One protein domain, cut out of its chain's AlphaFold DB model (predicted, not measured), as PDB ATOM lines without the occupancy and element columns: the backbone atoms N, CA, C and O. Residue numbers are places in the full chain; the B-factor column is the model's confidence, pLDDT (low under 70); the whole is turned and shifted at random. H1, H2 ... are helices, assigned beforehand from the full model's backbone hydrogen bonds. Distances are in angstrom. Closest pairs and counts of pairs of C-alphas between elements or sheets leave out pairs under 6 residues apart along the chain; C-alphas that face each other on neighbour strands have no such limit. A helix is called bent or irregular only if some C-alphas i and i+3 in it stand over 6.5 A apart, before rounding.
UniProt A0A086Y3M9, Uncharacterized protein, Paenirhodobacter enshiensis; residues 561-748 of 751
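AT A GLANCE: This is residues 561 to 748 of the 751 residues of an uncharacterized protein of Paenirhodobacter enshiensis (UniProt A0A086Y3M9). What does the model look like? It is a rounded ball of crossed helices with H9 as its core, and H1, H5, H7, H8, H10, H11 and H12 packed round H9. Farther out, H3 packs on H12 and H2 on H3, H4 packs on H8, and H6 sits by H5, H7 and H11. What is it made of? The printed part has 188 residues with twelve named helices, H1 to H12 in that order, and no named strand, an all helix class. How full is it? It is compact, with a radius of gyration of the C-alphas of 15.5 A and spans of 45 by 36 by 34 A.

IN THESE COORDINATES: Where do the first helices lie? H1 is residues 561 to 564, from C-alpha 561 at (-8.696, 23.397, 65.651), and H2 is 567 to 570. H3, 580 to 587, is irregular, with C-alphas 584 and 587 7.5 A apart, and H4 is 602 to 610. What follows? H5 is 622 to 638, 24.2 A long, then come H6, 640 to 644, H7, 649 to 658, and H8, 665 to 669. Which helices come last? H9, 680 to 696, is 24.2 A long from C-alpha 680 at (-0.736, 31.333, 89.135). H10 is 700 to 711, H11 is 715 to 728, 19.8 A, and H12 is 730 to 746, 25.3 A, ending at (-1.779, 3.539, 70.602).

HOW THE PARTS SIT: What touches the hub, H9? Its residues 692 to 696 touch H1, the closest C-alphas being those of Glu 564 and Cys 695, 4.6 A. It touches H12, closest at C-alphas Ala 692 and Arg 737, 4.6 A, the same way at a steep tilt of 36 degrees, only just past shallow. Its residues 691 to 694 touch residues 700 to 703 of H10, a hairpin, closest at C-alphas Ser 694 and Ser 700, 5.0 A. What lies farther out? H3 touches H12 at a shallow tilt of 30 degrees, closest at C-alphas Ile 582 and Ala 734, 4.5 A. H4 touches H8, closest at C-alphas Leu 607 and Lys 667, 6.2 A. H6 touches H5 and H7 only at the corner. How do the backbones run? Every O i to N i+4 pair is within hydrogen-bond range in H4, H5 and H7 to H11, and 10 of 13 are in H12. H3 has 0 of 4 but 3 of 5 O i to N i+3 pairs, and H6 0 of 1 but 2 of 2; H1 and H2 are too short for an i+4 pair.

THE WHOLE: How large is it? The two C-alphas farthest apart, those of Glu 647 and Ser 748, are 45.1 A apart, and the printed part has no cut. Which links are long? Those from H3 to H4, 14 residues, and from H4 to H5, 11 residues. Where is confidence low? The mean pLDDT of the printed part is 88.9, and residues 613 to 614, 647 and 744 to 748 are under 70.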
ATOM      1  N   TRP A 561      -9.103  24.538  66.477       92.25
ATOM      2  CA  TRP A 561      -8.696  23.397  65.651       92.25
ATOM      3  C   TRP A 561      -7.308  23.552  65.009       92.25
ATOM      4  O   TRP A 561      -6.676  22.550  64.674       92.25
ATOM      5  N   ILE A 562      -6.791  24.781  64.866       93.31
ATOM      6  CA  ILE A 562      -5.435  25.055  64.356       93.31
ATOM      7  C   ILE A 562      -4.395  24.212  65.093       93.31
ATOM      8  O   ILE A 562      -3.502  23.625  64.480       93.31
ATOM      9  N   PHE A 563      -4.539  24.128  66.412       93.88
ATOM     10  CA  PHE A 563      -3.589  23.489  67.313       93.88
ATOM     11  C   PHE A 563      -3.757  21.961  67.399       93.88
ATOM     12  O   PHE A 563      -2.952  21.265  68.026       93.88
ATOM     13  N   GLU A 564      -4.760  21.404  66.717       92.88
ATOM     14  CA  GLU A 564      -4.919  19.957  66.521       92.88
ATOM     15  C   GLU A 564      -3.957  19.417  65.452       92.88
ATOM     16  O   GLU A 564      -3.659  18.218  65.438       92.88
ATOM     17  N   ALA A 565      -3.419  20.289  64.590       90.75
ATOM     18  CA  ALA A 565      -2.452  19.924  63.563       90.75
ATOM     19  C   ALA A 565      -1.163  19.308  64.146       90.75
ATOM     20  O   ALA A 565      -0.821  19.475  65.318       90.75
ATOM     21  N   SER A 566      -0.429  18.576  63.301       88.00
ATOM     22  CA  SER A 566       0.868  18.003  63.676       88.00
ATOM     23  C   SER A 566       1.881  19.110  64.011       88.00
ATOM     24  O   SER A 566       1.963  20.070  63.238       88.00
ATOM     25  N   PRO A 567       2.712  18.958  65.063       88.44
ATOM     26  CA  PRO A 567       3.787  19.896  65.402       88.44
ATOM     27  C   PRO A 567       4.678  20.308  64.215       88.44
ATOM     28  O   PRO A 567       5.035  21.474  64.080       88.44
ATOM     29  N   ILE A 568       4.955  19.383  63.283       88.94
ATOM     30  CA  ILE A 568       5.755  19.642  62.066       88.94
ATOM     31  C   ILE A 568       5.171  20.792  61.228       88.94
ATOM     32  O   ILE A 568       5.903  21.551  60.592       88.94
ATOM     33  N   ALA A 569       3.847  20.944  61.215       89.62
ATOM     34  CA  ALA A 569       3.168  21.926  60.376       89.62
ATOM     35  C   ALA A 569       3.452  23.383  60.816       89.62
ATOM     36  O   ALA A 569       3.375  24.303  59.991       89.62
ATOM     37  N   PHE A 570       3.874  23.568  62.072       91.31
ATOM     38  CA  PHE A 570       4.274  24.845  62.668       91.31
ATOM     39  C   PHE A 570       5.735  25.229  62.384       91.31
ATOM     40  O   PHE A 570       6.155  26.317  62.758       91.31
ATOM     41  N   GLY A 571       6.506  24.393  61.678       89.50
ATOM     42  CA  GLY A 571       7.903  24.705  61.362       89.50
ATOM     43  C   GLY A 571       8.067  26.000  60.552       89.50
ATOM     44  O   GLY A 571       7.272  26.280  59.647       89.50
ATOM     45  N   GLY A 572       9.118  26.767  60.857       87.12
ATOM     46  CA  GLY A 572       9.466  28.017  60.167       87.12
ATOM     47  C   GLY A 572       8.725  29.266  60.658       87.12
ATOM     48  O   GLY A 572       8.734  30.271  59.953       87.12
ATOM     49  N   LEU A 573       8.062  29.204  61.819       89.44
ATOM     50  CA  LEU A 573       7.564  30.395  62.512       89.44
ATOM     51  C   LEU A 573       8.716  31.123  63.217       89.44
ATOM     52  O   LEU A 573       9.615  30.482  63.759       89.44
ATOM     53  N   ASP A 574       8.671  32.455  63.203       87.19
ATOM     54  CA  ASP A 574       9.647  33.305  63.892       87.19
ATOM     55  C   ASP A 574       9.444  33.237  65.418       87.19
ATOM     56  O   ASP A 574       8.317  33.043  65.890       87.19
ATOM     57  N   ILE A 575      10.515  33.414  66.193       83.19
ATOM     58  CA  ILE A 575      10.458  33.468  67.657       83.19
ATOM     59  C   ILE A 575       9.548  34.605  68.142       83.19
ATOM     60  O   ILE A 575       8.805  34.415  69.107       83.19
ATOM     61  N   ASP A 576       9.503  35.717  67.400       84.31
ATOM     62  CA  ASP A 576       8.687  36.902  67.703       84.31
ATOM     63  C   ASP A 576       7.170  36.613  67.636       84.31
ATOM     64  O   ASP A 576       6.352  37.346  68.189       84.31
ATOM     65  N   THR A 577       6.757  35.504  67.005       84.81
ATOM     66  CA  THR A 577       5.345  35.068  66.986       84.81
ATOM     67  C   THR A 577       4.872  34.513  68.333       84.81
ATOM     68  O   THR A 577       3.667  34.414  68.578       84.81
ATOM     69  N   GLY A 578       5.806  34.098  69.198       85.56
ATOM     70  CA  GLY A 578       5.513  33.375  70.436       85.56
ATOM     71  C   GLY A 578       5.004  31.942  70.226       85.56
ATOM     72  O   GLY A 578       4.490  31.345  71.167       85.56
ATOM     73  N   LEU A 579       5.110  31.389  69.008       92.25
ATOM     74  CA  LEU A 579       4.615  30.049  68.650       92.25
ATOM     75  C   LEU A 579       5.697  29.114  68.084       92.25
ATOM     76  O   LEU A 579       5.421  27.935  67.860       92.25
ATOM     77  N   ALA A 580       6.923  29.606  67.871       89.44
ATOM     78  CA  ALA A 580       8.025  28.817  67.314       89.44
ATOM     79  C   ALA A 580       8.299  27.490  68.061       89.44
ATOM     80  O   ALA A 580       8.440  26.468  67.382       89.44
ATOM     81  N   PRO A 581       8.257  27.429  69.413       91.88
ATOM     82  CA  PRO A 581       8.563  26.193  70.142       91.88
ATOM     83  C   PRO A 581       7.624  25.013  69.855       91.88
ATOM     84  O   PRO A 581       7.962  23.868  70.151       91.88
ATOM     85  N   ILE A 582       6.452  25.244  69.246       92.06
ATOM     86  CA  ILE A 582       5.501  24.173  68.905       92.06
ATOM     87  C   ILE A 582       6.147  23.126  67.987       92.06
ATOM     88  O   ILE A 582       5.858  21.938  68.131       92.06
ATOM     89  N   SER A 583       7.023  23.532  67.060       90.88
ATOM     90  CA  SER A 583       7.668  22.591  66.138       90.88
ATOM     91  C   SER A 583       8.852  21.829  66.733       90.88
ATOM     92  O   SER A 583       9.230  20.797  66.178       90.88
ATOM     93  N   ASP A 584       9.409  22.282  67.858       87.56
ATOM     94  CA  ASP A 584      10.652  21.736  68.421       87.56
ATOM     95  C   ASP A 584      10.481  20.290  68.900       87.56
ATOM     96  O   ASP A 584      11.391  19.472  68.793       87.56
ATOM     97  N   MET A 585       9.271  19.942  69.343       86.50
ATOM     98  CA  MET A 585       8.933  18.615  69.868       86.50
ATOM     99  C   MET A 585       8.459  17.627  68.788       86.50
ATOM    100  O   MET A 585       8.046  16.509  69.094       86.50
ATOM    101  N   ALA A 586       8.494  18.010  67.508       82.62
ATOM    102  CA  ALA A 586       7.953  17.211  66.410       82.62
ATOM    103  C   ALA A 586       8.649  15.853  66.189       82.62
ATOM    104  O   ALA A 586       8.045  14.948  65.607       82.62
ATOM    105  N   GLY A 587       9.911  15.731  66.610       82.50
ATOM    106  CA  GLY A 587      10.758  14.552  66.401       82.50
ATOM    107  C   GLY A 587      11.030  13.716  67.653       82.50
ATOM    108  O   GLY A 587      11.773  12.741  67.560       82.50
ATOM    109  N   GLU A 588      10.467  14.081  68.806       89.38
ATOM    110  CA  GLU A 588      10.739  13.370  70.058       89.38
ATOM    111  C   GLU A 588      10.147  11.946  70.033       89.38
ATOM    112  O   GLU A 588       9.021  11.738  69.561       89.38
ATOM    113  N   PRO A 589      10.898  10.927  70.495       89.19
ATOM    114  CA  PRO A 589      10.421   9.552  70.485       89.19
ATOM    115  C   PRO A 589       9.338   9.332  71.550       89.19
ATOM    116  O   PRO A 589       9.282  10.022  72.564       89.19
ATOM    117  N   SER A 590       8.490   8.321  71.338       86.94
ATOM    118  CA  SER A 590       7.429   7.978  72.292       86.94
ATOM    119  C   SER A 590       8.014   7.503  73.633       86.94
ATOM    120  O   SER A 590       8.913   6.654  73.627       86.94
ATOM    121  N   PRO A 591       7.502   7.971  74.785       88.50
ATOM    122  CA  PRO A 591       7.825   7.381  76.081       88.50
ATOM    123  C   PRO A 591       7.418   5.901  76.157       88.50
ATOM    124  O   PRO A 591       6.403   5.503  75.590       88.50
ATOM    125  N   VAL A 592       8.169   5.085  76.912       84.81
ATOM    126  CA  VAL A 592       7.854   3.654  77.123       84.81
ATOM    127  C   VAL A 592       7.661   3.355  78.616       84.81
ATOM    128  O   VAL A 592       8.629   3.480  79.365       84.81
ATOM    129  N   PRO A 593       6.455   2.971  79.080       86.00
ATOM    130  CA  PRO A 593       5.210   2.797  78.313       86.00
ATOM    131  C   PRO A 593       4.641   4.131  77.786       86.00
ATOM    132  O   PRO A 593       5.037   5.186  78.287       86.00
ATOM    133  N   PRO A 594       3.728   4.114  76.800       84.31
ATOM    134  CA  PRO A 594       3.082   5.331  76.317       84.31
ATOM    135  C   PRO A 594       2.255   6.005  77.428       84.31
ATOM    136  O   PRO A 594       1.773   5.326  78.344       84.31
ATOM    137  N   PRO A 595       2.092   7.339  77.380       87.50
ATOM    138  CA  PRO A 595       1.218   8.053  78.304       87.50
ATOM    139  C   PRO A 595      -0.251   7.642  78.114       87.50
ATOM    140  O   PRO A 595      -0.662   7.260  77.019       87.50
ATOM    141  N   ARG A 596      -1.052   7.744  79.180       85.06
ATOM    142  CA  ARG A 596      -2.498   7.482  79.163       85.06
ATOM    143  C   ARG A 596      -3.267   8.778  79.351       85.06
ATOM    144  O   ARG A 596      -2.951   9.548  80.252       85.06
ATOM    145  N   VAL A 597      -4.260   9.009  78.499       84.44
ATOM    146  CA  VAL A 597      -5.104  10.219  78.526       84.44
ATOM    147  C   VAL A 597      -6.472   9.928  79.151       84.44
ATOM    148  O   VAL A 597      -7.105  10.827  79.697       84.44
ATOM    149  N   ASP A 598      -6.885   8.663  79.120       80.12
ATOM    150  CA  ASP A 598      -8.152   8.106  79.598       80.12
ATOM    151  C   ASP A 598      -8.164   7.749  81.093       80.12
ATOM    152  O   ASP A 598      -9.188   7.304  81.606       80.12
ATOM    153  N   GLY A 599      -7.041   7.925  81.794       76.12
ATOM    154  CA  GLY A 599      -6.977   7.734  83.242       76.12
ATOM    155  C   GLY A 599      -7.778   8.789  84.007       76.12
ATOM    156  O   GLY A 599      -8.067   9.866  83.488       76.12
ATOM    157  N   ASP A 600      -8.072   8.499  85.276       78.69
ATOM    158  CA  ASP A 600      -8.736   9.453  86.174       78.69
ATOM    159  C   ASP A 600      -7.868  10.701  86.412       78.69
ATOM    160  O   ASP A 600      -8.393  11.801  86.595       78.69
ATOM    161  N   THR A 601      -6.536  10.531  86.382       86.56
ATOM    162  CA  THR A 601      -5.558  11.540  86.814       86.56
ATOM    163  C   THR A 601      -4.338  11.685  85.880       86.56
ATOM    164  O   THR A 601      -3.186  11.616  86.322       86.56
ATOM    165  N   PRO A 602      -4.535  11.913  84.564       89.62
ATOM    166  CA  PRO A 602      -3.496  11.719  83.545       89.62
ATOM    167  C   PRO A 602      -2.280  12.639  83.726       89.62
ATOM    168  O   PRO A 602      -1.138  12.205  83.567       89.62
ATOM    169  N   LEU A 603      -2.502  13.899  84.117       91.94
ATOM    170  CA  LEU A 603      -1.422  14.847  84.401       91.94
ATOM    171  C   LEU A 603      -0.603  14.409  85.623       91.94
ATOM    172  O   LEU A 603       0.624  14.360  85.576       91.94
ATOM    173  N   SER A 604      -1.279  14.077  86.720       90.31
ATOM    174  CA  SER A 604      -0.655  13.690  87.988       90.31
ATOM    175  C   SER A 604       0.159  12.399  87.861       90.31
ATOM    176  O   SER A 604       1.248  12.296  88.441       90.31
ATOM    177  N   ASP A 605      -0.339  11.438  87.085       89.62
ATOM    178  CA  ASP A 605       0.336  10.170  86.801       89.62
ATOM    179  C   ASP A 605       1.602  10.401  85.976       89.62
ATOM    180  O   ASP A 605       2.676   9.897  86.318       89.62
ATOM    181  N   TRP A 606       1.500  11.224  84.926       91.94
ATOM    182  CA  TRP A 606       2.645  11.576  84.095       91.94
ATOM    183  C   TRP A 606       3.737  12.291  84.895       91.94
ATOM    184  O   TRP A 606       4.898  11.885  84.858       91.94
ATOM    185  N   LEU A 607       3.375  13.312  85.676       92.25
ATOM    186  CA  LEU A 607       4.335  14.060  86.491       92.25
ATOM    187  C   LEU A 607       5.011  13.168  87.540       92.25
ATOM    188  O   LEU A 607       6.214  13.289  87.752       92.25
ATOM    189  N   GLY A 608       4.280  12.214  88.132       89.12
ATOM    190  CA  GLY A 608       4.865  11.222  89.043       89.12
ATOM    191  C   GLY A 608       5.939  10.359  88.372       89.12
ATOM    192  O   GLY A 608       6.959  10.033  88.983       89.12
ATOM    193  N   ARG A 609       5.758  10.038  87.088       89.56
ATOM    194  CA  ARG A 609       6.762   9.318  86.302       89.56
ATOM    195  C   ARG A 609       7.973  10.192  85.981       89.56
ATOM    196  O   ARG A 609       9.096   9.719  86.133       89.56
ATOM    197  N   VAL A 610       7.770  11.452  85.592       90.44
ATOM    198  CA  VAL A 610       8.870  12.397  85.323       90.44
ATOM    199  C   VAL A 610       9.785  12.528  86.541       90.44
ATOM    200  O   VAL A 610      11.004  12.430  86.403       90.44
ATOM    201  N   SER A 611       9.213  12.607  87.744       82.06
ATOM    202  CA  SER A 611       9.980  12.687  88.994       82.06
ATOM    203  C   SER A 611      10.837  11.450  89.300       82.06
ATOM    204  O   SER A 611      11.791  11.555  90.061       82.06
ATOM    205  N   THR A 612      10.541  10.284  88.712       81.94
ATOM    206  CA  THR A 612      11.322   9.041  88.905       81.94
ATOM    207  C   THR A 612      12.283   8.731  87.750       81.94
ATOM    208  O   THR A 612      13.094   7.816  87.861       81.94
ATOM    209  N   SER A 613      12.227   9.502  86.652       68.88
ATOM    210  CA  SER A 613      13.151   9.468  85.499       68.88
ATOM    211  C   SER A 613      13.340   8.111  84.790       68.88
ATOM    212  O   SER A 613      14.255   7.947  83.983       68.88
ATOM    213  N   ALA A 614      12.474   7.123  85.023       68.50
ATOM    214  CA  ALA A 614      12.614   5.795  84.426       68.50
ATOM    215  C   ALA A 614      12.058   5.737  82.986       68.50
ATOM    216  O   ALA A 614      10.849   5.849  82.762       68.50
ATOM    217  N   GLY A 615      12.940   5.521  82.000       72.94
ATOM    218  CA  GLY A 615      12.555   5.232  80.608       72.94
ATOM    219  C   GLY A 615      11.862   6.389  79.877       72.94
ATOM    220  O   GLY A 615      10.966   6.148  79.065       72.94
ATOM    221  N   ILE A 616      12.225   7.637  80.199       87.94
ATOM    222  CA  ILE A 616      11.649   8.849  79.599       87.94
ATOM    223  C   ILE A 616      12.664   9.503  78.637       87.94
ATOM    224  O   ILE A 616      13.807   9.746  79.043       87.94
ATOM    225  N   PRO A 617      12.273   9.795  77.380       90.44
ATOM    226  CA  PRO A 617      13.101  10.532  76.423       90.44
ATOM    227  C   PRO A 617      13.535  11.907  76.928       90.44
ATOM    228  O   PRO A 617      12.816  12.532  77.701       90.44
ATOM    229  N   ILE A 618      14.669  12.408  76.430       88.81
ATOM    230  CA  ILE A 618      15.257  13.693  76.853       88.81
ATOM    231  C   ILE A 618      14.270  14.860  76.685       88.81
ATOM    232  O   ILE A 618      14.176  15.704  77.570       88.81
ATOM    233  N   GLY A 619      13.475  14.900  75.608       88.69
ATOM    234  CA  GLY A 619      12.460  15.944  75.417       88.69
ATOM    235  C   GLY A 619      11.344  15.962  76.471       88.69
ATOM    236  O   GLY A 619      10.633  16.956  76.590       88.69
ATOM    237  N   PHE A 620      11.201  14.896  77.259       91.88
ATOM    238  CA  PHE A 620      10.132  14.718  78.240       91.88
ATOM    239  C   PHE A 620      10.627  14.650  79.700       91.88
ATOM    240  O   PHE A 620       9.888  14.237  80.594       91.88
ATOM    241  N   GLN A 621      11.886  15.006  79.951       92.00
ATOM    242  CA  GLN A 621      12.491  14.966  81.284       92.00
ATOM    243  C   GLN A 621      12.162  16.211  82.129       92.00
ATOM    244  O   GLN A 621      11.556  17.182  81.668       92.00
ATOM    245  N   ALA A 622      12.517  16.152  83.417       91.50
ATOM    246  CA  ALA A 622      12.220  17.188  84.409       91.50
ATOM    247  C   ALA A 622      12.834  18.557  84.066       91.50
ATOM    248  O   ALA A 622      12.214  19.592  84.312       91.50
ATOM    249  N   ASP A 623      14.024  18.559  83.471       91.81
ATOM    250  CA  ASP A 623      14.746  19.742  82.997       91.81
ATOM    251  C   ASP A 623      13.941  20.537  81.958       91.81
ATOM    252  O   ASP A 623      13.939  21.768  81.979       91.81
ATOM    253  N   ARG A 624      13.179  19.855  81.094       93.19
ATOM    254  CA  ARG A 624      12.303  20.505  80.110       93.19
ATOM    255  C   ARG A 624      11.128  21.226  80.754       93.19
ATOM    256  O   ARG A 624      10.800  22.332  80.329       93.19
ATOM    257  N   LEU A 625      10.536  20.656  81.804       94.50
ATOM    258  CA  LEU A 625       9.483  21.328  82.574       94.50
ATOM    259  C   LEU A 625      10.034  22.521  83.368       94.50
ATOM    260  O   LEU A 625       9.394  23.571  83.408       94.50
ATOM    261  N   GLN A 626      11.230  22.393  83.947       93.50
ATOM    262  CA  GLN A 626      11.909  23.500  84.632       93.50
ATOM    263  C   GLN A 626      12.224  24.649  83.669       93.50
ATOM    264  O   GLN A 626      11.948  25.809  83.974       93.50
ATOM    265  N   HIS A 627      12.735  24.334  82.476       94.19
ATOM    266  CA  HIS A 627      12.977  25.325  81.431       94.19
ATOM    267  C   HIS A 627      11.680  26.014  80.981       94.19
ATOM    268  O   HIS A 627      11.648  27.236  80.848       94.19
ATOM    269  N   ALA A 628      10.590  25.257  80.813       95.69
ATOM    270  CA  ALA A 628       9.286  25.819  80.470       95.69
ATOM    271  C   ALA A 628       8.769  26.793  81.547       95.69
ATOM    272  O   ALA A 628       8.243  27.851  81.207       95.69
ATOM    273  N   PHE A 629       8.969  26.497  82.839       95.06
ATOM    274  CA  PHE A 629       8.653  27.433  83.926       95.06
ATOM    275  C   PHE A 629       9.510  28.698  83.889       95.06
ATOM    276  O   PHE A 629       8.978  29.798  84.032       95.06
ATOM    277  N   GLN A 630      10.818  28.562  83.655       92.88
ATOM    278  CA  GLN A 630      11.719  29.709  83.517       92.88
ATOM    279  C   GLN A 630      11.286  30.621  82.362       92.88
ATOM    280  O   GLN A 630      11.175  31.830  82.552       92.88
ATOM    281  N   ALA A 631      10.979  30.046  81.194       93.75
ATOM    282  CA  ALA A 631      10.503  30.790  80.030       93.75
ATOM    283  C   ALA A 631       9.156  31.480  80.301       93.75
ATOM    284  O   ALA A 631       8.998  32.667  80.013       93.75
ATOM    285  N   LEU A 632       8.207  30.768  80.919       95.00
ATOM    286  CA  LEU A 632       6.912  31.309  81.331       95.00
ATOM    287  C   LEU A 632       7.084  32.516  82.269       95.00
ATOM    288  O   LEU A 632       6.534  33.582  81.994       95.00
ATOM    289  N   ARG A 633       7.859  32.377  83.353       91.12
ATOM    290  CA  ARG A 633       8.095  33.461  84.323       91.12
ATOM    291  C   ARG A 633       8.819  34.643  83.696       91.12
ATOM    292  O   ARG A 633       8.428  35.781  83.938       91.12
ATOM    293  N   TRP A 634       9.824  34.380  82.861       91.06
ATOM    294  CA  TRP A 634      10.521  35.425  82.123       91.06
ATOM    295  C   TRP A 634       9.547  36.222  81.252       91.06
ATOM    296  O   TRP A 634       9.517  37.443  81.350       91.06
ATOM    297  N   ARG A 635       8.664  35.564  80.488       92.12
ATOM    298  CA  ARG A 635       7.658  36.269  79.677       92.12
ATOM    299  C   ARG A 635       6.668  37.057  80.530       92.12
ATOM    300  O   ARG A 635       6.367  38.196  80.196       92.12
ATOM    301  N   LEU A 636       6.190  36.499  81.642       91.19
ATOM    302  CA  LEU A 636       5.292  37.212  82.563       91.19
ATOM    303  C   LEU A 636       5.933  38.442  83.219       91.19
ATOM    304  O   LEU A 636       5.203  39.295  83.717       91.19
ATOM    305  N   LYS A 637       7.265  38.524  83.258       85.31
ATOM    306  CA  LYS A 637       8.000  39.618  83.898       85.31
ATOM    307  C   LYS A 637       8.539  40.643  82.897       85.31
ATOM    308  O   LYS A 637       8.416  41.838  83.129       85.31
ATOM    309  N   GLU A 638       9.129  40.173  81.803       84.81
ATOM    310  CA  GLU A 638       9.933  40.981  80.873       84.81
ATOM    311  C   GLU A 638       9.180  41.367  79.586       84.81
ATOM    312  O   GLU A 638       9.697  42.128  78.770       84.81
ATOM    313  N   THR A 639       7.961  40.855  79.383       87.94
ATOM    314  CA  THR A 639       7.107  41.209  78.235       87.94
ATOM    315  C   THR A 639       5.817  41.876  78.693       87.94
ATOM    316  O   THR A 639       5.445  41.833  79.867       87.94
ATOM    317  N   ASP A 640       5.073  42.445  77.750       86.12
ATOM    318  CA  ASP A 640       3.754  43.013  78.029       86.12
ATOM    319  C   ASP A 640       2.685  41.951  78.372       86.12
ATOM    320  O   ASP A 640       1.579  42.293  78.792       86.12
ATOM    321  N   LEU A 641       3.024  40.655  78.293       90.88
ATOM    322  CA  LEU A 641       2.211  39.561  78.837       90.88
ATOM    323  C   LEU A 641       2.135  39.572  80.370       90.88
ATOM    324  O   LEU A 641       1.344  38.816  80.937       90.88
ATOM    325  N   HIS A 642       2.878  40.456  81.046       87.56
ATOM    326  CA  HIS A 642       2.645  40.787  82.451       87.56
ATOM    327  C   HIS A 642       1.177  41.162  82.737       87.56
ATOM    328  O   HIS A 642       0.660  40.862  83.814       87.56
ATOM    329  N   ASP A 643       0.455  41.707  81.748       87.19
ATOM    330  CA  ASP A 643      -0.987  41.984  81.835       87.19
ATOM    331  C   ASP A 643      -1.839  40.742  82.190       87.19
ATOM    332  O   ASP A 643      -2.977  40.886  82.635       87.19
ATOM    333  N   LEU A 644      -1.327  39.515  82.007       91.06
ATOM    334  CA  LEU A 644      -2.019  38.275  82.395       91.06
ATOM    335  C   LEU A 644      -2.039  38.047  83.909       91.06
ATOM    336  O   LEU A 644      -2.959  37.404  84.421       91.06
ATOM    337  N   VAL A 645      -1.020  38.535  84.617       86.12
ATOM    338  CA  VAL A 645      -0.844  38.336  86.066       86.12
ATOM    339  C   VAL A 645      -1.051  39.613  86.869       86.12
ATOM    340  O   VAL A 645      -1.325  39.535  88.067       86.12
ATOM    341  N   GLY A 646      -0.986  40.767  86.207       76.50
ATOM    342  CA  GLY A 646      -1.275  42.063  86.789       76.50
ATOM    343  C   GLY A 646      -2.769  42.280  87.032       76.50
ATOM    344  O   GLY A 646      -3.453  41.550  87.766       76.50
ATOM    345  N   GLU A 647      -3.282  43.356  86.453       67.62
ATOM    346  CA  GLU A 647      -4.603  43.889  86.759       67.62
ATOM    347  C   GLU A 647      -5.335  44.331  85.498       67.62
ATOM    348  O   GLU A 647      -4.755  44.393  84.421       67.62
ATOM    349  N   GLY A 648      -6.631  44.606  85.638       75.69
ATOM    350  CA  GLY A 648      -7.514  44.903  84.514       75.69
ATOM    351  C   GLY A 648      -8.321  43.687  84.064       75.69
ATOM    352  O   GLY A 648      -8.293  42.617  84.683       75.69
ATOM    353  N   THR A 649      -9.087  43.875  82.994       82.81
ATOM    354  CA  THR A 649     -10.056  42.883  82.510       82.81
ATOM    355  C   THR A 649      -9.375  41.576  82.112       82.81
ATOM    356  O   THR A 649      -9.854  40.506  82.477       82.81
ATOM    357  N   LEU A 650      -8.215  41.647  81.446       88.62
ATOM    358  CA  LEU A 650      -7.477  40.462  81.007       88.62
ATOM    359  C   LEU A 650      -7.003  39.604  82.192       88.62
ATOM    360  O   LEU A 650      -7.307  38.412  82.239       88.62
ATOM    361  N   ALA A 651      -6.326  40.201  83.177       88.50
ATOM    362  CA  ALA A 651      -5.909  39.493  84.388       88.50
ATOM    363  C   ALA A 651      -7.106  38.920  85.169       88.50
ATOM    364  O   ALA A 651      -7.029  37.818  85.717       88.50
ATOM    365  N   GLY A 652      -8.230  39.647  85.216       88.50
ATOM    366  CA  GLY A 652      -9.484  39.166  85.801       88.50
ATOM    367  C   GLY A 652      -9.994  37.897  85.113       88.50
ATOM    368  O   GLY A 652     -10.275  36.901  85.783       88.50
ATOM    369  N   THR A 653     -10.022  37.894  83.780       92.88
ATOM    370  CA  THR A 653     -10.380  36.728  82.965       92.88
ATOM    371  C   THR A 653      -9.432  35.554  83.207       92.88
ATOM    372  O   THR A 653      -9.893  34.439  83.456       92.88
ATOM    373  N   VAL A 654      -8.115  35.784  83.233       95.81
ATOM    374  CA  VAL A 654      -7.120  34.736  83.528       95.81
ATOM    375  C   VAL A 654      -7.348  34.130  84.913       95.81
ATOM    376  O   VAL A 654      -7.341  32.905  85.045       95.81
ATOM    377  N   LYS A 655      -7.618  34.949  85.940       92.38
ATOM    378  CA  LYS A 655      -7.921  34.478  87.305       92.38
ATOM    379  C   LYS A 655      -9.181  33.608  87.344       92.38
ATOM    380  O   LYS A 655      -9.171  32.575  88.011       92.38
ATOM    381  N   LEU A 656     -10.230  33.969  86.602       93.12
ATOM    382  CA  LEU A 656     -11.454  33.166  86.489       93.12
ATOM    383  C   LEU A 656     -11.204  31.831  85.773       93.12
ATOM    384  O   LEU A 656     -11.633  30.780  86.256       93.12
ATOM    385  N   ILE A 657     -10.458  31.840  84.665       94.88
ATOM    386  CA  ILE A 657     -10.096  30.622  83.925       94.88
ATOM    387  C   ILE A 657      -9.234  29.700  84.801       94.88
ATOM    388  O   ILE A 657      -9.530  28.510  84.926       94.88
ATOM    389  N   CYS A 658      -8.206  30.251  85.450       94.62
ATOM    390  CA  CYS A 658      -7.259  29.525  86.297       94.62
ATOM    391  C   CYS A 658      -7.815  29.150  87.677       94.62
ATOM    392  O   CYS A 658      -7.176  28.374  88.389       94.62
ATOM    393  N   GLY A 659      -8.979  29.673  88.071       87.81
ATOM    394  CA  GLY A 659      -9.599  29.426  89.376       87.81
ATOM    395  C   GLY A 659     -10.116  27.997  89.564       87.81
ATOM    396  O   GLY A 659     -10.280  27.548  90.698       87.81
ATOM    397  N   ALA A 660     -10.320  27.253  88.472       84.69
ATOM    398  CA  ALA A 660     -10.764  25.863  88.528       84.69
ATOM    399  C   ALA A 660      -9.787  24.967  89.311       84.69
ATOM    400  O   ALA A 660      -8.576  25.202  89.343       84.69
ATOM    401  N   HIS A 661     -10.315  23.906  89.927       86.38
ATOM    402  CA  HIS A 661      -9.487  22.883  90.562       86.38
ATOM    403  C   HIS A 661      -8.555  22.237  89.525       86.38
ATOM    404  O   HIS A 661      -8.977  21.932  88.406       86.38
ATOM    405  N   VAL A 662      -7.288  22.044  89.897       85.94
ATOM    406  CA  VAL A 662      -6.263  21.389  89.080       85.94
ATOM    407  C   VAL A 662      -5.705  20.223  89.876       85.94
ATOM    408  O   VAL A 662      -5.026  20.401  90.886       85.94
ATOM    409  N   GLU A 663      -6.001  19.030  89.394       83.75
ATOM    410  CA  GLU A 663      -5.477  17.791  89.937       83.75
ATOM    411  C   GLU A 663      -4.004  17.639  89.506       83.75
ATOM    412  O   GLU A 663      -3.631  17.998  88.388       83.75
ATOM    413  N   GLY A 664      -3.129  17.245  90.435       83.19
ATOM    414  CA  GLY A 664      -1.678  17.237  90.208       83.19
ATOM    415  C   GLY A 664      -0.984  18.611  90.219       83.19
ATOM    416  O   GLY A 664       0.215  18.656  89.949       83.19
ATOM    417  N   LEU A 665      -1.666  19.716  90.573       89.38
ATOM    418  CA  LEU A 665      -1.055  21.061  90.614       89.38
ATOM    419  C   LEU A 665       0.218  21.099  91.464       89.38
ATOM    420  O   LEU A 665       1.212  21.694  91.064       89.38
ATOM    421  N   GLU A 666       0.207  20.428  92.613       86.06
ATOM    422  CA  GLU A 666       1.369  20.374  93.496       86.06
ATOM    423  C   GLU A 666       2.546  19.634  92.846       86.06
ATOM    424  O   GLU A 666       3.673  20.115  92.919       86.06
ATOM    425  N   LYS A 667       2.306  18.536  92.121       88.94
ATOM    426  CA  LYS A 667       3.363  17.861  91.351       88.94
ATOM    427  C   LYS A 667       3.874  18.730  90.203       88.94
ATOM    428  O   LYS A 667       5.046  18.671  89.875       88.94
ATOM    429  N   LEU A 668       3.019  19.538  89.579       91.25
ATOM    430  CA  LEU A 668       3.459  20.438  88.513       91.25
ATOM    431  C   LEU A 668       4.336  21.556  89.084       91.25
ATOM    432  O   LEU A 668       5.389  21.867  88.534       91.25
ATOM    433  N   ARG A 669       3.939  22.108  90.234       89.69
ATOM    434  CA  ARG A 669       4.692  23.145  90.942       89.69
ATOM    435  C   ARG A 669       6.080  22.688  91.376       89.69
ATOM    436  O   ARG A 669       6.943  23.540  91.459       89.69
ATOM    437  N   SER A 670       6.349  21.395  91.588       88.19
ATOM    438  CA  SER A 670       7.704  20.944  91.964       88.19
ATOM    439  C   SER A 670       8.769  21.190  90.885       88.19
ATOM    440  O   SER A 670       9.956  21.051  91.159       88.19
ATOM    441  N   PHE A 671       8.365  21.548  89.662       90.56
ATOM    442  CA  PHE A 671       9.275  21.944  88.584       90.56
ATOM    443  C   PHE A 671       9.455  23.473  88.479       90.56
ATOM    444  O   PHE A 671      10.261  23.933  87.676       90.56
ATOM    445  N   ASP A 672       8.742  24.267  89.285       90.44
ATOM    446  CA  ASP A 672       8.718  25.734  89.240       90.44
ATOM    447  C   ASP A 672       9.665  26.354  90.278       90.44
ATOM    448  O   ASP A 672       9.254  26.794  91.351       90.44
ATOM    449  N   THR A 673      10.968  26.349  89.988       84.31
ATOM    450  CA  THR A 673      11.974  26.909  90.908       84.31
ATOM    451  C   THR A 673      11.741  28.402  91.147       84.31
ATOM    452  O   THR A 673      11.657  29.177  90.197       84.31
ATOM    453  N   GLY A 674      11.681  28.812  92.418       77.94
ATOM    454  CA  GLY A 674      11.386  30.192  92.805       77.94
ATOM    455  C   GLY A 674       9.895  30.539  92.781       77.94
ATOM    456  O   GLY A 674       9.549  31.706  92.960       77.94
ATOM    457  N   GLY A 675       9.013  29.556  92.556       75.69
ATOM    458  CA  GLY A 675       7.582  29.805  92.452       75.69
ATOM    459  C   GLY A 675       6.873  30.071  93.775       75.69
ATOM    460  O   GLY A 675       5.860  30.771  93.784       75.69
ATOM    461  N   GLY A 676       7.410  29.574  94.895       77.44
ATOM    462  CA  GLY A 676       6.863  29.769  96.242       77.44
ATOM    463  C   GLY A 676       5.349  29.603  96.297       77.44
ATOM    464  O   GLY A 676       4.798  28.764  95.594       77.44
ATOM    465  N   ALA A 677       4.660  30.433  97.084       75.25
ATOM    466  CA  ALA A 677       3.197  30.408  97.202       75.25
ATOM    467  C   ALA A 677       2.449  31.111  96.051       75.25
ATOM    468  O   ALA A 677       1.283  31.463  96.237       75.25
ATOM    469  N   ASP A 678       3.077  31.347  94.894       76.75
ATOM    470  CA  ASP A 678       2.393  31.844  93.698       76.75
ATOM    471  C   ASP A 678       1.961  30.666  92.806       76.75
ATOM    472  O   ASP A 678       2.739  30.168  91.988       76.75
ATOM    473  N   PRO A 679       0.711  30.178  92.932       82.81
ATOM    474  CA  PRO A 679       0.241  29.083  92.104       82.81
ATOM    475  C   PRO A 679      -0.136  29.543  90.694       82.81
ATOM    476  O   PRO A 679      -0.508  28.689  89.891       82.81
ATOM    477  N   LEU A 680      -0.153  30.847  90.383       89.50
ATOM    478  CA  LEU A 680      -0.736  31.333  89.135       89.50
ATOM    479  C   LEU A 680       0.057  30.864  87.903       89.50
ATOM    480  O   LEU A 680      -0.581  30.285  87.022       89.50
ATOM    481  N   PRO A 681       1.398  30.967  87.841       92.00
ATOM    482  CA  PRO A 681       2.195  30.399  86.752       92.00
ATOM    483  C   PRO A 681       1.949  28.899  86.545       92.00
ATOM    484  O   PRO A 681       1.692  28.455  85.426       92.00
ATOM    485  N   ALA A 682       1.907  28.113  87.624       92.94
ATOM    486  CA  ALA A 682       1.600  26.684  87.542       92.94
ATOM    487  C   ALA A 682       0.152  26.404  87.102       92.94
ATOM    488  O   ALA A 682      -0.106  25.446  86.373       92.94
ATOM    489  N   ARG A 683      -0.808  27.247  87.493       94.69
ATOM    490  CA  ARG A 683      -2.192  27.164  87.009       94.69
ATOM    491  C   ARG A 683      -2.288  27.517  85.529       94.69
ATOM    492  O   ARG A 683      -3.032  26.835  84.828       94.69
ATOM    493  N   ILE A 684      -1.532  28.507  85.050       96.50
ATOM    494  CA  ILE A 684      -1.428  28.827  83.621       96.50
ATOM    495  C   ILE A 684      -0.879  27.611  82.871       96.50
ATOM    496  O   ILE A 684      -1.536  27.134  81.948       96.50
ATOM    497  N   ALA A 685       0.245  27.046  83.321       96.56
ATOM    498  CA  ALA A 685       0.834  25.839  82.739       96.56
ATOM    499  C   ALA A 685      -0.162  24.664  82.699       96.56
ATOM    500  O   ALA A 685      -0.280  23.984  81.683       96.56
ATOM    501  N   ALA A 686      -0.951  24.469  83.759       95.88
ATOM    502  CA  ALA A 686      -1.988  23.441  83.797       95.88
ATOM    503  C   ALA A 686      -3.156  23.701  82.827       95.88
ATOM    504  O   ALA A 686      -3.691  22.759  82.248       95.88
ATOM    505  N   GLN A 687      -3.584  24.952  82.624       96.38
ATOM    506  CA  GLN A 687      -4.601  25.244  81.603       96.38
ATOM    507  C   GLN A 687      -4.049  25.057  80.186       96.38
ATOM    508  O   GLN A 687      -4.757  24.547  79.319       96.38
ATOM    509  N   VAL A 688      -2.784  25.419  79.960       97.44
ATOM    510  CA  VAL A 688      -2.089  25.177  78.691       97.44
ATOM    511  C   VAL A 688      -1.958  23.677  78.413       97.44
ATOM    512  O   VAL A 688      -2.205  23.243  77.289       97.44
ATOM    513  N   GLU A 689      -1.662  22.866  79.431       96.31
ATOM    514  CA  GLU A 689      -1.688  21.403  79.331       96.31
ATOM    515  C   GLU A 689      -3.065  20.884  78.910       96.31
ATOM    516  O   GLU A 689      -3.158  20.086  77.979       96.31
ATOM    517  N   ARG A 690      -4.146  21.356  79.544       95.06
ATOM    518  CA  ARG A 690      -5.517  20.932  79.206       95.06
ATOM    519  C   ARG A 690      -5.885  21.278  77.769       95.06
ATOM    520  O   ARG A 690      -6.510  20.466  77.084       95.06
ATOM    521  N   LEU A 691      -5.465  22.453  77.300       96.19
ATOM    522  CA  LEU A 691      -5.609  22.831  75.899       96.19
ATOM    523  C   LEU A 691      -4.817  21.865  75.005       96.19
ATOM    524  O   LEU A 691      -5.392  21.286  74.091       96.19
ATOM    525  N   ALA A 692      -3.545  21.600  75.307       95.69
ATOM    526  CA  ALA A 692      -2.708  20.674  74.539       95.69
ATOM    527  C   ALA A 692      -3.288  19.251  74.469       95.69
ATOM    528  O   ALA A 692      -3.276  18.622  73.407       95.69
ATOM    529  N   ARG A 693      -3.838  18.763  75.584       94.44
ATOM    530  CA  ARG A 693      -4.515  17.467  75.692       94.44
ATOM    531  C   ARG A 693      -5.786  17.422  74.857       94.44
ATOM    532  O   ARG A 693      -5.931  16.519  74.036       94.44
ATOM    533  N   SER A 694      -6.656  18.425  74.980       94.50
ATOM    534  CA  SER A 694      -7.873  18.500  74.161       94.50
ATOM    535  C   SER A 694      -7.558  18.613  72.665       94.50
ATOM    536  O   SER A 694      -8.241  17.996  71.851       94.50
ATOM    537  N   CYS A 695      -6.482  19.308  72.284       94.25
ATOM    538  CA  CYS A 695      -6.003  19.350  70.904       94.25
ATOM    539  C   CYS A 695      -5.503  17.985  70.403       94.25
ATOM    540  O   CYS A 695      -5.758  17.627  69.254       94.25
ATOM    541  N   ALA A 696      -4.810  17.201  71.236       91.69
ATOM    542  CA  ALA A 696      -4.377  15.849  70.871       91.69
ATOM    543  C   ALA A 696      -5.568  14.902  70.628       91.69
ATOM    544  O   ALA A 696      -5.529  14.086  69.710       91.69
ATOM    545  N   GLU A 697      -6.650  15.076  71.389       91.75
ATOM    546  CA  GLU A 697      -7.900  14.317  71.257       91.75
ATOM    547  C   GLU A 697      -8.872  14.875  70.203       91.75
ATOM    548  O   GLU A 697      -9.951  14.315  70.022       91.75
ATOM    549  N   ARG A 698      -8.524  15.973  69.518       92.94
ATOM    550  CA  ARG A 698      -9.410  16.693  68.579       92.94
ATOM    551  C   ARG A 698     -10.727  17.174  69.207       92.94
ATOM    552  O   ARG A 698     -11.799  17.093  68.612       92.94
ATOM    553  N   ARG A 699     -10.646  17.650  70.451       94.50
ATOM    554  CA  ARG A 699     -11.754  18.210  71.247       94.50
ATOM    555  C   ARG A 699     -11.517  19.673  71.622       94.50
ATOM    556  O   ARG A 699     -12.074  20.155  72.607       94.50
ATOM    557  N   SER A 700     -10.694  20.389  70.857       94.69
ATOM    558  CA  SER A 700     -10.272  21.753  71.197       94.69
ATOM    559  C   SER A 700     -11.449  22.744  71.251       94.69
ATOM    560  O   SER A 700     -11.516  23.571  72.157       94.69
ATOM    561  N   HIS A 701     -12.440  22.603  70.361       95.31
ATOM    562  CA  HIS A 701     -13.684  23.384  70.408       95.31
ATOM    563  C   HIS A 701     -14.469  23.151  71.704       95.31
ATOM    564  O   HIS A 701     -14.797  24.111  72.398       95.31
ATOM    565  N   ALA A 702     -14.701  21.883  72.059       96.31
ATOM    566  CA  ALA A 702     -15.434  21.515  73.268       96.31
ATOM    567  C   ALA A 702     -14.730  22.006  74.544       96.31
ATOM    568  O   ALA A 702     -15.391  22.396  75.501       96.31
ATOM    569  N   PHE A 703     -13.393  22.030  74.551       96.12
ATOM    570  CA  PHE A 703     -12.622  22.612  75.648       96.12
ATOM    571  C   PHE A 703     -12.896  24.112  75.814       96.12
ATOM    572  O   PHE A 703     -13.147  24.565  76.930       96.12
ATOM    573  N   VAL A 704     -12.887  24.888  74.724       96.88
ATOM    574  CA  VAL A 704     -13.196  26.326  74.794       96.88
ATOM    575  C   VAL A 704     -14.636  26.550  75.257       96.88
ATOM    576  O   VAL A 704     -14.864  27.398  76.119       96.88
ATOM    577  N   ASP A 705     -15.589  25.768  74.747       97.00
ATOM    578  CA  ASP A 705     -17.002  25.858  75.137       97.00
ATOM    579  C   ASP A 705     -17.207  25.566  76.633       97.00
ATOM    580  O   ASP A 705     -17.961  26.278  77.296       97.00
ATOM    581  N   ASP A 706     -16.494  24.583  77.193       95.69
ATOM    582  CA  ASP A 706     -16.522  24.280  78.631       95.69
ATOM    583  C   ASP A 706     -15.962  25.434  79.477       95.69
ATOM    584  O   ASP A 706     -16.554  25.819  80.489       95.69
ATOM    585  N   VAL A 707     -14.853  26.048  79.053       96.00
ATOM    586  CA  VAL A 707     -14.282  27.206  79.761       96.00
ATOM    587  C   VAL A 707     -15.237  28.402  79.713       96.00
ATOM    588  O   VAL A 707     -15.438  29.054  80.741       96.00
ATOM    589  N   VAL A 708     -15.856  28.668  78.560       96.31
ATOM    590  CA  VAL A 708     -16.893  29.702  78.395       96.31
ATOM    591  C   VAL A 708     -18.067  29.437  79.329       96.31
ATOM    592  O   VAL A 708     -18.434  30.306  80.118       96.31
ATOM    593  N   PHE A 709     -18.604  28.219  79.308       94.75
ATOM    594  CA  PHE A 709     -19.727  27.824  80.151       94.75
ATOM    595  C   PHE A 709     -19.411  27.979  81.645       94.75
ATOM    596  O   PHE A 709     -20.189  28.575  82.388       94.75
ATOM    597  N   ARG A 710     -18.246  27.496  82.089       93.44
ATOM    598  CA  ARG A 710     -17.826  27.535  83.497       93.44
ATOM    599  C   ARG A 710     -17.584  28.951  84.010       93.44
ATOM    600  O   ARG A 710     -17.866  29.234  85.171       93.44
ATOM    601  N   THR A 711     -16.979  29.806  83.190       92.88
ATOM    602  CA  THR A 711     -16.619  31.174  83.597       92.88
ATOM    603  C   THR A 711     -17.763  32.166  83.410       92.88
ATOM    604  O   THR A 711     -17.769  33.198  84.074       92.88
ATOM    605  N   GLY A 712     -18.723  31.867  82.526       93.50
ATOM    606  CA  GLY A 712     -19.790  32.790  82.130       93.50
ATOM    607  C   GLY A 712     -19.302  33.968  81.280       93.50
ATOM    608  O   GLY A 712     -20.061  34.909  81.056       93.50
ATOM    609  N   LEU A 713     -18.043  33.942  80.830       93.06
ATOM    610  CA  LEU A 713     -17.433  35.014  80.046       93.06
ATOM    611  C   LEU A 713     -17.719  34.849  78.547       93.06
ATOM    612  O   LEU A 713     -17.867  33.722  78.069       93.06
ATOM    613  N   PRO A 714     -17.734  35.944  77.765       91.94
ATOM    614  CA  PRO A 714     -17.834  35.863  76.313       91.94
ATOM    615  C   PRO A 714     -16.705  35.021  75.705       91.94
ATOM    616  O   PRO A 714     -15.544  35.147  76.100       91.94
ATOM    617  N   ARG A 715     -17.024  34.224  74.672       92.94
ATOM    618  CA  ARG A 715     -16.051  33.371  73.959       92.94
ATOM    619  C   ARG A 715     -14.790  34.124  73.547       92.94
ATOM    620  O   ARG A 715     -13.701  33.596  73.718       92.94
ATOM    621  N   ARG A 716     -14.934  35.357  73.060       88.94
ATOM    622  CA  ARG A 716     -13.811  36.213  72.655       88.94
ATOM    623  C   ARG A 716     -12.848  36.510  73.805       88.94
ATOM    624  O   ARG A 716     -11.639  36.454  73.618       88.94
ATOM    625  N   GLU A 717     -13.365  36.840  74.986       91.44
ATOM    626  CA  GLU A 717     -12.523  37.159  76.146       91.44
ATOM    627  C   GLU A 717     -11.775  35.915  76.628       91.44
ATOM    628  O   GLU A 717     -10.575  35.976  76.899       91.44
ATOM    629  N   VAL A 718     -12.461  34.767  76.649       95.06
ATOM    630  CA  VAL A 718     -11.847  33.464  76.936       95.06
ATOM    631  C   VAL A 718     -10.786  33.115  75.891       95.06
ATOM    632  O   VAL A 718      -9.678  32.730  76.253       95.06
ATOM    633  N   GLY A 719     -11.098  33.281  74.608       94.88
ATOM    634  CA  GLY A 719     -10.205  33.006  73.487       94.88
ATOM    635  C   GLY A 719      -8.933  33.838  73.527       94.88
ATOM    636  O   GLY A 719      -7.830  33.289  73.478       94.88
ATOM    637  N   GLN A 720      -9.073  35.152  73.705       93.56
ATOM    638  CA  GLN A 720      -7.943  36.064  73.837       93.56
ATOM    639  C   GLN A 720      -7.058  35.678  75.028       93.56
ATOM    640  O   GLN A 720      -5.845  35.540  74.869       93.56
ATOM    641  N   ALA A 721      -7.648  35.436  76.202       96.00
ATOM    642  CA  ALA A 721      -6.894  35.030  77.382       96.00
ATOM    643  C   ALA A 721      -6.173  33.689  77.173       96.00
ATOM    644  O   ALA A 721      -4.982  33.596  77.455       96.00
ATOM    645  N   LEU A 722      -6.843  32.675  76.616       97.62
ATOM    646  CA  LEU A 722      -6.226  31.381  76.309       97.62
ATOM    647  C   LEU A 722      -5.120  31.498  75.252       97.62
ATOM    648  O   LEU A 722      -4.102  30.823  75.370       97.62
ATOM    649  N   THR A 723      -5.279  32.368  74.253       96.88
ATOM    650  CA  THR A 723      -4.252  32.627  73.233       96.88
ATOM    651  C   THR A 723      -3.001  33.251  73.847       96.88
ATOM    652  O   THR A 723      -1.884  32.855  73.519       96.88
ATOM    653  N   LEU A 724      -3.161  34.199  74.769       96.50
ATOM    654  CA  LEU A 724      -2.031  34.814  75.463       96.50
ATOM    655  C   LEU A 724      -1.404  33.868  76.498       96.50
ATOM    656  O   LEU A 724      -0.180  33.803  76.589       96.50
ATOM    657  N   MET A 725      -2.212  33.066  77.203       97.75
ATOM    658  CA  MET A 725      -1.743  31.984  78.081       97.75
ATOM    659  C   MET A 725      -0.939  30.926  77.308       97.75
ATOM    660  O   MET A 725       0.085  30.443  77.789       97.75
ATOM    661  N   LEU A 726      -1.369  30.591  76.091       97.25
ATOM    662  CA  LEU A 726      -0.628  29.725  75.181       97.25
ATOM    663  C   LEU A 726       0.728  30.337  74.813       97.25
ATOM    664  O   LEU A 726       1.727  29.633  74.867       97.25
ATOM    665  N   ARG A 727       0.781  31.627  74.455       95.62
ATOM    666  CA  ARG A 727       2.028  32.300  74.042       95.62
ATOM    667  C   ARG A 727       3.015  32.466  75.189       95.62
ATOM    668  O   ARG A 727       4.213  32.280  74.996       95.62
ATOM    669  N   VAL A 728       2.529  32.769  76.393       96.00
ATOM    670  CA  VAL A 728       3.400  32.811  77.573       96.00
ATOM    671  C   VAL A 728       3.914  31.409  77.927       96.00
ATOM    672  O   VAL A 728       5.087  31.263  78.259       96.00
ATOM    673  N   GLY A 729       3.070  30.376  77.815       96.62
ATOM    674  CA  GLY A 729       3.369  28.988  78.183       96.62
ATOM    675  C   GLY A 729       3.647  28.059  76.999       96.62
ATOM    676  O   GLY A 729       3.326  26.873  77.076       96.62
ATOM    677  N   VAL A 730       4.198  28.565  75.895       96.38
ATOM    678  CA  VAL A 730       4.274  27.811  74.633       96.38
ATOM    679  C   VAL A 730       5.137  26.548  74.738       96.38
ATOM    680  O   VAL A 730       4.818  25.540  74.113       96.38
ATOM    681  N   GLU A 731       6.173  26.537  75.579       96.50
ATOM    682  CA  GLU A 731       7.000  25.355  75.845       96.50
ATOM    683  C   GLU A 731       6.196  24.259  76.545       96.50
ATOM    684  O   GLU A 731       6.320  23.090  76.184       96.50
ATOM    685  N   PHE A 732       5.319  24.618  77.493       97.38
ATOM    686  CA  PHE A 732       4.388  23.655  78.086       97.38
ATOM    687  C   PHE A 732       3.434  23.107  77.036       97.38
ATOM    688  O   PHE A 732       3.194  21.900  77.000       97.38
ATOM    689  N   PHE A 733       2.908  23.974  76.169       97.38
ATOM    690  CA  PHE A 733       2.031  23.531  75.097       97.38
ATOM    691  C   PHE A 733       2.748  22.541  74.178       97.38
ATOM    692  O   PHE A 733       2.227  21.457  73.950       97.38
ATOM    693  N   ALA A 734       3.949  22.872  73.698       95.62
ATOM    694  CA  ALA A 734       4.747  22.007  72.832       95.62
ATOM    695  C   ALA A 734       5.052  20.657  73.500       95.62
ATOM    696  O   ALA A 734       4.814  19.602  72.903       95.62
ATOM    697  N   TYR A 735       5.499  20.693  74.759       95.88
ATOM    698  CA  TYR A 735       5.784  19.515  75.574       95.88
ATOM    699  C   TYR A 735       4.559  18.600  75.689       95.88
ATOM    700  O   TYR A 735       4.599  17.435  75.288       95.88
ATOM    701  N   PHE A 736       3.436  19.121  76.190       95.31
ATOM    702  CA  PHE A 736       2.247  18.308  76.441       95.31
ATOM    703  C   PHE A 736       1.537  17.912  75.146       95.31
ATOM    704  O   PHE A 736       1.009  16.806  75.045       95.31
ATOM    705  N   ARG A 737       1.563  18.759  74.114       94.12
ATOM    706  CA  ARG A 737       0.958  18.449  72.815       94.12
ATOM    707  C   ARG A 737       1.654  17.265  72.158       94.12
ATOM    708  O   ARG A 737       0.956  16.414  71.602       94.12
ATOM    709  N   ALA A 738       2.986  17.210  72.215       92.25
ATOM    710  CA  ALA A 738       3.763  16.076  71.724       92.25
ATOM    711  C   ALA A 738       3.520  14.826  72.579       92.25
ATOM    712  O   ALA A 738       3.194  13.776  72.028       92.25
ATOM    713  N   LEU A 739       3.563  14.960  73.909       92.94
ATOM    714  CA  LEU A 739       3.298  13.867  74.847       92.94
ATOM    715  C   LEU A 739       1.952  13.185  74.569       92.94
ATOM    716  O   LEU A 739       1.889  11.978  74.335       92.94
ATOM    717  N   TRP A 740       0.867  13.959  74.557       92.88
ATOM    718  CA  TRP A 740      -0.483  13.423  74.392       92.88
ATOM    719  C   TRP A 740      -0.744  12.909  72.975       92.88
ATOM    720  O   TRP A 740      -1.531  11.982  72.800       92.88
ATOM    721  N   ALA A 741      -0.020  13.408  71.963       88.62
ATOM    722  CA  ALA A 741      -0.070  12.834  70.617       88.62
ATOM    723  C   ALA A 741       0.394  11.370  70.575       88.62
ATOM    724  O   ALA A 741      -0.050  10.624  69.702       88.62
ATOM    725  N   HIS A 742       1.296  10.956  71.472       87.75
ATOM    726  CA  HIS A 742       1.740   9.565  71.559       87.75
ATOM    727  C   HIS A 742       0.675   8.658  72.179       87.75
ATOM    728  O   HIS A 742       0.490   7.543  71.700       87.75
ATOM    729  N   ALA A 743      -0.089   9.151  73.158       81.50
ATOM    730  CA  ALA A 743      -1.196   8.400  73.750       81.50
ATOM    731  C   ALA A 743      -2.299   8.079  72.728       81.50
ATOM    732  O   ALA A 743      -2.802   6.959  72.666       81.50
ATOM    733  N   SER A 744      -2.650   9.049  71.877       67.75
ATOM    734  CA  SER A 744      -3.709   8.883  70.873       67.75
ATOM    735  C   SER A 744      -3.334   7.945  69.719       67.75
ATOM    736  O   SER A 744      -4.220   7.484  69.006       67.75
ATOM    737  N   LYS A 745      -2.040   7.651  69.509       65.75
ATOM    738  CA  LYS A 745      -1.576   6.731  68.455       65.75
ATOM    739  C   LYS A 745      -1.767   5.259  68.829       65.75
ATOM    740  O   LYS A 745      -2.094   4.467  67.950       65.75
ATOM    741  N   ASP A 746      -1.638   4.919  70.110       51.97
ATOM    742  CA  ASP A 746      -1.779   3.539  70.602       51.97
ATOM    743  C   ASP A 746      -3.222   3.195  71.032       51.97
ATOM    744  O   ASP A 746      -3.553   2.029  71.238       51.97
ATOM    745  N   GLY A 747      -4.109   4.195  71.110       42.06
ATOM    746  CA  GLY A 747      -5.530   4.063  71.455       42.06
ATOM    747  C   GLY A 747      -6.489   3.909  70.268       42.06
ATOM    748  O   GLY A 747      -7.599   4.432  70.328       42.06
ATOM    749  N   SER A 748      -6.098   3.232  69.183       28.44
ATOM    750  CA  SER A 748      -7.059   2.859  68.131       28.44
ATOM    751  C   SER A 748      -7.835   1.599  68.544       28.44
ATOM    752  O   SER A 748      -7.246   0.516  68.522       28.44
TER     753      SER A 748